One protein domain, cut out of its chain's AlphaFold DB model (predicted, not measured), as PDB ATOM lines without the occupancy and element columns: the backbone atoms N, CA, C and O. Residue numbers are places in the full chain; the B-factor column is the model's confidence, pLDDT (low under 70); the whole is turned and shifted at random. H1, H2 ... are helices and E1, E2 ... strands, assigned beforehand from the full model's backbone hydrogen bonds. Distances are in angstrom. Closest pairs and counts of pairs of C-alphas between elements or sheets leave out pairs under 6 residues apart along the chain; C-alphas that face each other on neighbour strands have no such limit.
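What this domain is: This is residues 5 to 80 of the 82 residues of an uncharacterized protein of Halomonas sp. JS92-SW72 (UniProt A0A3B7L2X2). Two long antiparallel strands, E1 and E4, form the core of a small, strongly twisted sheet, which E2 and E3 widen beyond E1, one near each end of it. H1 and H2 pack on one face, and H3 packs with its first residues, 69 to 72, on E4. The printed part has 76 residues, with three named helices and four named strands that follow along the chain as E1, E2, E3, H1, H2, E4, H3; the sheet is branched and antiparallel, the class mixed, helices and strands. It is compact, with a radius of gyration of the C-alphas of 11.6 A and spans of 35 by 24 by 19 A.

Where its parts are: E1, residues 5 to 12, begins at C-alpha 5 (40.695, -14.413, -1.572) and is 22.4 A long. E2 is residues 16 to 19 and E3 residues 25 to 27. H1, residues 30 to 40, measures 15.3 A; H2 is residues 43 to 48. E4, residues 51 to 57, measures 19.2 A. H3, residues 69 to 78, measures 14.1 A and ends at C-alpha 78 (56.806, -9.239, -5.403).

How they stand to each other: E2 and E3 lie on one side of E1, E4 on the other. N 9 and O 54 of E1 and E4 are 2.8 A apart, as are N 10 and O 18 in the hairpin E1 and E2, and N 6 and O 25 of E1 and E3. H1 and H2 are on the same face of the sheet. H1 touches H3, closest at the C-alphas of Ala 30 and Arg 73, 5.1 A, at a shallow tilt of 31 degrees, opposite ways. H2 and H3 are apart. In H1, H2 and H3 every O i to N i+4 pair is within hydrogen-bond range.

The domain as a whole: The C-alphas farthest apart, of Arg 49 and Leu 80, are 35.1 A apart. The printed part has no cut. The link E4 to H3 is long, 11 residues. The pLDDT is under 70 at residues 21 to 23, 59 to 64 and 76 to 80.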
ATOM      1  N   LEU A   5      42.042 -14.887  -1.287       85.31
ATOM      2  CA  LEU A   5      40.695 -14.413  -1.572       85.31
ATOM      3  C   LEU A   5      40.776 -13.041  -2.231       85.31
ATOM      4  O   LEU A   5      41.570 -12.195  -1.818       85.31
ATOM      5  N   VAL A   6      39.949 -12.830  -3.248       82.94
ATOM      6  CA  VAL A   6      39.845 -11.594  -4.019       82.94
ATOM      7  C   VAL A   6      38.394 -11.167  -4.083       82.94
ATOM      8  O   VAL A   6      37.525 -11.934  -4.481       82.94
ATOM      9  N   ASP A   7      38.153  -9.922  -3.716       86.56
ATOM     10  CA  ASP A   7      36.889  -9.225  -3.872       86.56
ATOM     11  C   ASP A   7      37.019  -8.188  -4.991       86.56
ATOM     12  O   ASP A   7      38.069  -7.550  -5.128       86.56
ATOM     13  N   VAL A   8      35.964  -8.015  -5.783       85.38
ATOM     14  CA  VAL A   8      35.997  -7.212  -7.012       85.38
ATOM     15  C   VAL A   8      35.158  -5.946  -6.844       85.38
ATOM     16  O   VAL A   8      34.017  -5.960  -6.378       85.38
ATOM     17  N   PHE A   9      35.747  -4.825  -7.236       86.81
ATOM     18  CA  PHE A   9      35.181  -3.489  -7.134       86.81
ATOM     19  C   PHE A   9      35.277  -2.779  -8.481       86.81
ATOM     20  O   PHE A   9      36.158  -3.056  -9.285       86.81
ATOM     21  N   ALA A  10      34.399  -1.817  -8.706       87.19
ATOM     22  CA  ALA A  10      34.530  -0.812  -9.740       87.19
ATOM     23  C   ALA A  10      35.080   0.465  -9.102       87.19
ATOM     24  O   ALA A  10      34.473   1.024  -8.189       87.19
ATOM     25  N   ILE A  11      36.229   0.927  -9.577       86.81
ATOM     26  CA  ILE A  11      36.869   2.163  -9.144       86.81
ATOM     27  C   ILE A  11      36.600   3.224 -10.205       86.81
ATOM     28  O   ILE A  11      36.966   3.069 -11.363       86.81
ATOM     29  N   HIS A  12      35.982   4.328  -9.819       84.94
ATOM     30  CA  HIS A  12      35.878   5.504 -10.668       84.94
ATOM     31  C   HIS A  12      37.114   6.387 -10.483       84.94
ATOM     32  O   HIS A  12      37.556   6.613  -9.354       84.94
ATOM     33  N   SER A  13      37.569   7.043 -11.550       76.56
ATOM     34  CA  SER A  13      38.656   8.048 -11.539       76.56
ATOM     35  C   SER A  13      38.462   9.218 -10.555       76.56
ATOM     36  O   SER A  13      39.390   9.965 -10.260       76.56
ATOM     37  N   ARG A  14      37.249   9.374 -10.013       81.00
ATOM     38  CA  ARG A  14      36.892  10.375  -8.990       81.00
ATOM     39  C   ARG A  14      37.056   9.851  -7.556       81.00
ATOM     40  O   ARG A  14      36.621  10.520  -6.624       81.00
ATOM     41  N   GLY A  15      37.630   8.660  -7.384       75.12
ATOM     42  CA  GLY A  15      37.801   8.001  -6.090       75.12
ATOM     43  C   GLY A  15      36.526   7.353  -5.547       75.12
ATOM     44  O   GLY A  15      36.430   7.135  -4.344       75.12
ATOM     45  N   GLN A  16      35.531   7.080  -6.398       80.75
ATOM     46  CA  GLN A  16      34.346   6.327  -5.980       80.75
ATOM     47  C   GLN A  16      34.605   4.837  -6.158       80.75
ATOM     48  O   GLN A  16      34.912   4.395  -7.260       80.75
ATOM     49  N   GLU A  17      34.447   4.076  -5.086       85.25
ATOM     50  CA  GLU A  17      34.543   2.621  -5.097       85.25
ATOM     51  C   GLU A  17      33.129   2.049  -5.015       85.25
ATOM     52  O   GLU A  17      32.365   2.353  -4.096       85.25
ATOM     53  N   MET A  18      32.760   1.236  -5.995       83.56
ATOM     54  CA  MET A  18      31.486   0.540  -6.043       83.56
ATOM     55  C   MET A  18      31.754  -0.953  -5.938       83.56
ATOM     56  O   MET A  18      32.487  -1.518  -6.743       83.56
ATOM     57  N   HIS A  19      31.171  -1.604  -4.938       83.00
ATOM     58  CA  HIS A  19      31.245  -3.056  -4.845       83.00
ATOM     59  C   HIS A  19      30.425  -3.668  -5.981       83.00
ATOM     60  O   HIS A  19      29.250  -3.329  -6.130       83.00
ATOM     61  N   LEU A  20      31.044  -4.528  -6.793       77.19
ATOM     62  CA  LEU A  20      30.381  -5.110  -7.964       77.19
ATOM     63  C   LEU A  20      29.493  -6.308  -7.617       77.19
ATOM     64  O   LEU A  20      28.731  -6.754  -8.466       77.19
ATOM     65  N   GLY A  21      29.527  -6.773  -6.364       66.25
ATOM     66  CA  GLY A  21      28.574  -7.749  -5.852       66.25
ATOM     67  C   GLY A  21      28.628  -9.089  -6.584       66.25
ATOM     68  O   GLY A  21      27.682  -9.442  -7.273       66.25
ATOM     69  N   GLY A  22      29.703  -9.859  -6.391       66.56
ATOM     70  CA  GLY A  22      29.763 -11.274  -6.812       66.56
ATOM     71  C   GLY A  22      30.459 -12.213  -5.821       66.56
ATOM     72  O   GLY A  22      30.563 -13.406  -6.071       66.56
ATOM     73  N   GLY A  23      30.858 -11.710  -4.650       68.12
ATOM     74  CA  GLY A  23      31.485 -12.516  -3.602       68.12
ATOM     75  C   GLY A  23      33.012 -12.550  -3.683       68.12
ATOM     76  O   GLY A  23      33.625 -11.967  -4.571       68.12
ATOM     77  N   LEU A  24      33.625 -13.190  -2.685       78.06
ATOM     78  CA  LEU A  24      35.071 -13.404  -2.617       78.06
ATOM     79  C   LEU A  24      35.434 -14.642  -3.444       78.06
ATOM     80  O   LEU A  24      34.945 -15.738  -3.163       78.06
ATOM     81  N   PHE A  25      36.329 -14.484  -4.411       82.88
ATOM     82  CA  PHE A  25      36.824 -15.567  -5.256       82.88
ATOM     83  C   PHE A  25      38.217 -15.999  -4.817       82.88
ATOM     84  O   PHE A  25      39.007 -15.188  -4.342       82.88
ATOM     85  N   HIS A  26      38.545 -17.276  -4.999       84.38
ATOM     86  CA  HIS A  26      39.912 -17.741  -4.802       84.38
ATOM     87  C   HIS A  26      40.699 -17.544  -6.093       84.38
ATOM     88  O   HIS A  26      40.357 -18.142  -7.106       84.38
ATOM     89  N   ALA A  27      41.773 -16.761  -6.037       83.00
ATOM     90  CA  ALA A  27      42.724 -16.628  -7.131       83.00
ATOM     91  C   ALA A  27      44.106 -17.118  -6.681       83.00
ATOM     92  O   ALA A  27      44.552 -16.851  -5.563       83.00
ATOM     93  N   ALA A  28      44.806 -17.843  -7.547       80.81
ATOM     94  CA  ALA A  28      46.208 -18.210  -7.374       80.81
ATOM     95  C   ALA A  28      47.159 -17.155  -7.963       80.81
ATOM     96  O   ALA A  28      48.356 -17.175  -7.665       80.81
ATOM     97  N   SER A  29      46.655 -16.223  -8.783       80.62
ATOM     98  CA  SER A  29      47.431 -15.118  -9.355       80.62
ATOM     99  C   SER A  29      46.569 -13.899  -9.701       80.62
ATOM    100  O   SER A  29      45.354 -14.000  -9.846       80.62
ATOM    101  N   ALA A  30      47.208 -12.739  -9.888       80.00
ATOM    102  CA  ALA A  30      46.528 -11.529 -10.351       80.00
ATOM    103  C   ALA A  30      45.904 -11.678 -11.751       80.00
ATOM    104  O   ALA A  30      44.874 -11.076 -12.023       80.00
ATOM    105  N   ILE A  31      46.518 -12.487 -12.624       83.00
ATOM    106  CA  ILE A  31      46.011 -12.761 -13.979       83.00
ATOM    107  C   ILE A  31      44.718 -13.577 -13.902       83.00
ATOM    108  O   ILE A  31      43.762 -13.306 -14.616       83.00
ATOM    109  N   GLU A  32      44.674 -14.562 -13.007       83.81
ATOM    110  CA  GLU A  32      43.473 -15.368 -12.786       83.81
ATOM    111  C   GLU A  32      42.340 -14.526 -12.184       83.81
ATOM    112  O   GLU A  32      41.206 -14.609 -12.643       83.81
ATOM    113  N   ALA A  33      42.654 -13.657 -11.215       82.25
ATOM    114  CA  ALA A  33      41.686 -12.718 -10.647       82.25
ATOM    115  C   ALA A  33      41.086 -11.778 -11.708       82.25
ATOM    116  O   ALA A  33      39.884 -11.526 -11.703       82.25
ATOM    117  N   GLU A  34      41.910 -11.282 -12.630       83.12
ATOM    118  CA  GLU A  34      41.478 -10.451 -13.755       83.12
ATOM    119  C   GLU A  34      40.583 -11.204 -14.733       83.12
ATOM    120  O   GLU A  34      39.549 -10.672 -15.133       83.12
ATOM    121  N   ALA A  35      40.968 -12.425 -15.113       83.50
ATOM    122  CA  ALA A  35      40.186 -13.249 -16.024       83.50
ATOM    123  C   ALA A  35      38.786 -13.500 -15.449       83.50
ATOM    124  O   ALA A  35      37.796 -13.170 -16.098       83.50
ATOM    125  N   MET A  36      38.713 -13.936 -14.186       81.69
ATOM    126  CA  MET A  36      37.441 -14.148 -13.490       81.69
ATOM    127  C   MET A  36      36.615 -12.862 -13.396       81.69
ATOM    128  O   MET A  36      35.423 -12.875 -13.684       81.69
ATOM    129  N   ALA A  37      37.235 -11.731 -13.043       79.94
ATOM    130  CA  ALA A  37      36.515 -10.466 -12.940       79.94
ATOM    131  C   ALA A  37      35.997  -9.957 -14.297       79.94
ATOM    132  O   ALA A  37      34.933  -9.344 -14.367       79.94
ATOM    133  N   THR A  38      36.738 -10.212 -15.375       78.75
ATOM    134  CA  THR A  38      36.353  -9.817 -16.734       78.75
ATOM    135  C   THR A  38      35.187 -10.654 -17.248       78.75
ATOM    136  O   THR A  38      34.285 -10.102 -17.881       78.75
ATOM    137  N   GLU A  39      35.188 -11.957 -16.960       78.81
ATOM    138  CA  GLU A  39      34.106 -12.874 -17.330       78.81
ATOM    139  C   GLU A  39      32.821 -12.608 -16.530       78.81
ATOM    140  O   GLU A  39      31.743 -12.558 -17.120       78.81
ATOM    141  N   GLU A  40      32.925 -12.381 -15.216       75.31
ATOM    142  CA  GLU A  40      31.760 -12.252 -14.325       75.31
ATOM    143  C   GLU A  40      31.125 -10.849 -14.321       75.31
ATOM    144  O   GLU A  40      29.909 -10.734 -14.179       75.31
ATOM    145  N   PHE A  41      31.905  -9.767 -14.472       74.00
ATOM    146  CA  PHE A  41      31.424  -8.394 -14.209       74.00
ATOM    147  C   PHE A  41      31.389  -7.464 -15.427       74.00
ATOM    148  O   PHE A  41      31.348  -6.245 -15.253       74.00
ATOM    149  N   TRP A  42      31.405  -8.008 -16.649       72.88
ATOM    150  CA  TRP A  42      31.318  -7.245 -17.907       72.88
ATOM    151  C   TRP A  42      32.214  -5.997 -17.911       72.88
ATOM    152  O   TRP A  42      31.749  -4.860 -18.006       72.88
ATOM    153  N   ALA A  43      33.530  -6.208 -17.810       70.19
ATOM    154  CA  ALA A  43      34.527  -5.134 -17.721       70.19
ATOM    155  C   ALA A  43      34.373  -4.034 -18.794       70.19
ATOM    156  O   ALA A  43      34.676  -2.870 -18.534       70.19
ATOM    157  N   ALA A  44      33.886  -4.394 -19.985       71.38
ATOM    158  CA  ALA A  44      33.643  -3.462 -21.082       71.38
ATOM    159  C   ALA A  44      32.554  -2.421 -20.751       71.38
ATOM    160  O   ALA A  44      32.750  -1.234 -21.003       71.38
ATOM    161  N   ASP A  45      31.447  -2.838 -20.131       77.38
ATOM    162  CA  ASP A  45      30.355  -1.950 -19.712       77.38
ATOM    163  C   ASP A  45      30.777  -1.020 -18.566       77.38
ATOM    164  O   ASP A  45      30.350   0.134 -18.489       77.38
ATOM    165  N   LEU A  46      31.640  -1.498 -17.666       78.81
ATOM    166  CA  LEU A  46      32.214  -0.664 -16.607       78.81
ATOM    167  C   LEU A  46      33.129   0.416 -17.184       78.81
ATOM    168  O   LEU A  46      33.001   1.582 -16.802       78.81
ATOM    169  N   ALA A  47      33.982   0.045 -18.140       79.38
ATOM    170  CA  ALA A  47      34.878   0.974 -18.817       79.38
ATOM    171  C   ALA A  47      34.110   2.067 -19.579       79.38
ATOM    172  O   ALA A  47      34.478   3.239 -19.482       79.38
ATOM    173  N   ASP A  48      33.008   1.724 -20.256       82.12
ATOM    174  CA  ASP A  48      32.141   2.698 -20.944       82.12
ATOM    175  C   ASP A  48      31.550   3.733 -19.969       82.12
ATOM    176  O   ASP A  48      31.455   4.926 -20.257       82.12
ATOM    177  N   ARG A  49      31.256   3.297 -18.740       79.44
ATOM    178  CA  ARG A  49      30.752   4.146 -17.650       79.44
ATOM    179  C   ARG A  49      31.849   4.912 -16.900       79.44
ATOM    180  O   ARG A  49      31.532   5.620 -15.943       79.44
ATOM    181  N   GLY A  50      33.113   4.789 -17.310       83.25
ATOM    182  CA  GLY A  50      34.262   5.445 -16.674       83.25
ATOM    183  C   GLY A  50      34.745   4.772 -15.386       83.25
ATOM    184  O   GLY A  50      35.423   5.413 -14.577       83.25
ATOM    185  N   PHE A  51      34.382   3.506 -15.180       85.19
ATOM    186  CA  PHE A  51      34.854   2.681 -14.075       85.19
ATOM    187  C   PHE A  51      35.938   1.709 -14.539       85.19
ATOM    188  O   PHE A  51      35.875   1.131 -15.619       85.19
ATOM    189  N   GLU A  52      36.911   1.487 -13.670       85.38
ATOM    190  CA  GLU A  52      37.979   0.508 -13.827       85.38
ATOM    191  C   GLU A  52      37.782  -0.637 -12.830       85.38
ATOM    192  O   GLU A  52      37.192  -0.445 -11.766       85.38
ATOM    193  N   ILE A  53      38.293  -1.831 -13.134       85.00
ATOM    194  CA  ILE A  53      38.216  -2.952 -12.192       85.00
ATOM    195  C   ILE A  53      39.290  -2.808 -11.108       85.00
ATOM    196  O   ILE A  53      40.492  -2.704 -11.371       85.00
ATOM    197  N   GLY A  54      38.825  -2.829  -9.867       86.56
ATOM    198  CA  GLY A  54      39.600  -2.874  -8.645       86.56
ATOM    199  C   GLY A  54      39.482  -4.214  -7.940       86.56
ATOM    200  O   GLY A  54      38.461  -4.893  -8.008       86.56
ATOM    201  N   PHE A  55      40.527  -4.563  -7.205       85.50
ATOM    202  CA  PHE A  55      40.628  -5.818  -6.477       85.50
ATOM    203  C   PHE A  55      41.003  -5.544  -5.028       85.50
ATOM    204  O   PHE A  55      41.880  -4.727  -4.751       85.50
ATOM    205  N   ARG A  56      40.374  -6.246  -4.095       85.25
ATOM    206  CA  ARG A  56      40.745  -6.248  -2.678       85.25
ATOM    207  C   ARG A  56      41.046  -7.677  -2.265       85.25
ATOM    208  O   ARG A  56      40.238  -8.560  -2.512       85.25
ATOM    209  N   THR A  57      42.195  -7.910  -1.647       82.12
ATOM    210  CA  THR A  57      42.612  -9.258  -1.238       82.12
ATOM    211  C   THR A  57      42.442  -9.475   0.265       82.12
ATOM    212  O   THR A  57      42.247  -8.513   0.997       82.12
ATOM    213  N   ASP A  58      42.526 -10.714   0.759       77.38
ATOM    214  CA  ASP A  58      42.561 -11.010   2.208       77.38
ATOM    215  C   ASP A  58      43.984 -11.055   2.794       77.38
ATOM    216  O   ASP A  58      44.179 -11.297   3.986       77.38
ATOM    217  N   THR A  59      45.005 -10.811   1.970       68.62
ATOM    218  CA  THR A  59      46.405 -10.911   2.387       68.62
ATOM    219  C   THR A  59      46.747  -9.847   3.443       68.62
ATOM    220  O   THR A  59      46.504  -8.660   3.216       68.62
ATOM    221  N   PRO A  60      47.353 -10.225   4.588       57.78
ATOM    222  CA  PRO A  60      47.463  -9.369   5.777       57.78
ATOM    223  C   PRO A  60      48.275  -8.083   5.575       57.78
ATOM    224  O   PRO A  60      48.079  -7.121   6.308       57.78
ATOM    225  N   GLU A  61      49.146  -8.023   4.564       58.97
ATOM    226  CA  GLU A  61      49.898  -6.806   4.229       58.97
ATOM    227  C   GLU A  61      49.062  -5.758   3.474       58.97
ATOM    228  O   GLU A  61      49.451  -4.593   3.412       58.97
ATOM    229  N   ARG A  62      47.942  -6.153   2.852       61.44
ATOM    230  CA  ARG A  62      47.210  -5.313   1.883       61.44
ATOM    231  C   ARG A  62      45.684  -5.405   1.970       61.44
ATOM    232  O   ARG A  62      44.996  -4.736   1.203       61.44
ATOM    233  N   GLY A  63      45.150  -6.185   2.908       55.75
ATOM    234  CA  GLY A  63      43.770  -6.669   2.868       55.75
ATOM    235  C   GLY A  63      42.646  -5.669   3.155       55.75
ATOM    236  O   GLY A  63      41.526  -6.072   3.454       55.75
ATOM    237  N   GLN A  64      42.915  -4.364   3.091       62.28
ATOM    238  CA  GLN A  64      41.916  -3.327   3.377       62.28
ATOM    239  C   GLN A  64      41.755  -2.270   2.280       62.28
ATOM    240  O   GLN A  64      40.828  -1.470   2.375       62.28
ATOM    241  N   GLN A  65      42.586  -2.263   1.231       73.56
ATOM    242  CA  GLN A  65      42.464  -1.292   0.138       73.56
ATOM    243  C   GLN A  65      42.109  -1.958  -1.185       73.56
ATOM    244  O   GLN A  65      42.697  -2.969  -1.569       73.56
ATOM    245  N   VAL A  66      41.160  -1.343  -1.891       79.81
ATOM    246  CA  VAL A  66      40.884  -1.651  -3.290       79.81
ATOM    247  C   VAL A  66      42.063  -1.144  -4.120       79.81
ATOM    248  O   VAL A  66      42.502  -0.002  -3.978       79.81
ATOM    249  N   MET A  67      42.616  -2.001  -4.972       82.94
ATOM    250  CA  MET A  67      43.759  -1.671  -5.815       82.94
ATOM    251  C   MET A  67      43.491  -2.007  -7.277       82.94
ATOM    252  O   MET A  67      42.843  -2.999  -7.598       82.94
ATOM    253  N   SER A  68      44.038  -1.187  -8.170       83.06
ATOM    254  CA  SER A  68      44.063  -1.449  -9.611       83.06
ATOM    255  C   SER A  68      44.753  -2.778  -9.929       83.06
ATOM    256  O   SER A  68      45.686  -3.175  -9.218       83.06
ATOM    257  N   LEU A  69      44.410  -3.383 -11.063       80.19
ATOM    258  CA  LEU A  69      45.063  -4.586 -11.582       80.19
ATOM    259  C   LEU A  69      46.598  -4.503 -11.597       80.19
ATOM    260  O   LEU A  69      47.270  -5.450 -11.193       80.19
ATOM    261  N   GLU A  70      47.172  -3.380 -12.033       78.44
ATOM    262  CA  GLU A  70      48.630  -3.207 -12.097       78.44
ATOM    263  C   GLU A  70      49.286  -3.354 -10.720       78.44
ATOM    264  O   GLU A  70      50.305  -4.032 -10.563       78.44
ATOM    265  N   ARG A  71      48.648  -2.781  -9.693       77.25
ATOM    266  CA  ARG A  71      49.062  -2.937  -8.298       77.25
ATOM    267  C   ARG A  71      48.892  -4.366  -7.807       77.25
ATOM    268  O   ARG A  71      49.794  -4.851  -7.130       77.25
ATOM    269  N   LEU A  72      47.800  -5.043  -8.163       78.12
ATOM    270  CA  LEU A  72      47.593  -6.450  -7.812       78.12
ATOM    271  C   LEU A  72      48.675  -7.345  -8.441       78.12
ATOM    272  O   LEU A  72      49.254  -8.193  -7.764       78.12
ATOM    273  N   ARG A  73      49.015  -7.115  -9.715       78.31
ATOM    274  CA  ARG A  73      50.099  -7.823 -10.411       78.31
ATOM    275  C   ARG A  73      51.433  -7.596  -9.710       78.31
ATOM    276  O   ARG A  73      52.043  -8.569  -9.273       78.31
ATOM    277  N   ALA A  74      51.828  -6.341  -9.489       75.31
ATOM    278  CA  ALA A  74      53.054  -6.007  -8.759       75.31
ATOM    279  C   ALA A  74      53.090  -6.638  -7.354       75.31
ATOM    280  O   ALA A  74      54.124  -7.138  -6.910       75.31
ATOM    281  N   ALA A  75      51.941  -6.674  -6.677       70.31
ATOM    282  CA  ALA A  75      51.766  -7.275  -5.365       70.31
ATOM    283  C   ALA A  75      51.997  -8.794  -5.360       70.31
ATOM    284  O   ALA A  75      52.665  -9.300  -4.458       70.31
ATOM    285  N   THR A  76      51.466  -9.505  -6.358       66.75
ATOM    286  CA  THR A  76      51.632 -10.961  -6.504       66.75
ATOM    287  C   THR A  76      52.998 -11.372  -7.053       66.75
ATOM    288  O   THR A  76      53.508 -12.424  -6.679       66.75
ATOM    289  N   THR A  77      53.630 -10.546  -7.891       61.91
ATOM    290  CA  THR A  77      54.979 -10.808  -8.417       61.91
ATOM    291  C   THR A  77      56.062 -10.527  -7.371       61.91
ATOM    292  O   THR A  77      57.053 -11.249  -7.315       61.91
ATOM    293  N   GLY A  78      55.868  -9.536  -6.494       53.06
ATOM    294  CA  GLY A  78      56.806  -9.239  -5.403       53.06
ATOM    295  C   GLY A  78      56.903 -10.344  -4.343       53.06
ATOM    296  O   GLY A  78      57.963 -10.538  -3.759       53.06
ATOM    297  N   ALA A  79      55.836 -11.123  -4.142       48.22
ATOM    298  CA  ALA A  79      55.815 -12.249  -3.202       48.22
ATOM    299  C   ALA A  79      56.572 -13.501  -3.700       48.22
ATOM    300  O   ALA A  79      56.679 -14.481  -2.967       48.22
ATOM    301  N   LEU A  80      57.094 -13.490  -4.933       42.38
ATOM    302  CA  LEU A  80      57.906 -14.576  -5.500       42.38
ATOM    303  C   LEU A  80      59.420 -14.412  -5.249       42.38
ATOM    304  O   LEU A  80      60.177 -15.300  -5.628       42.38
TER     305      LEU A  80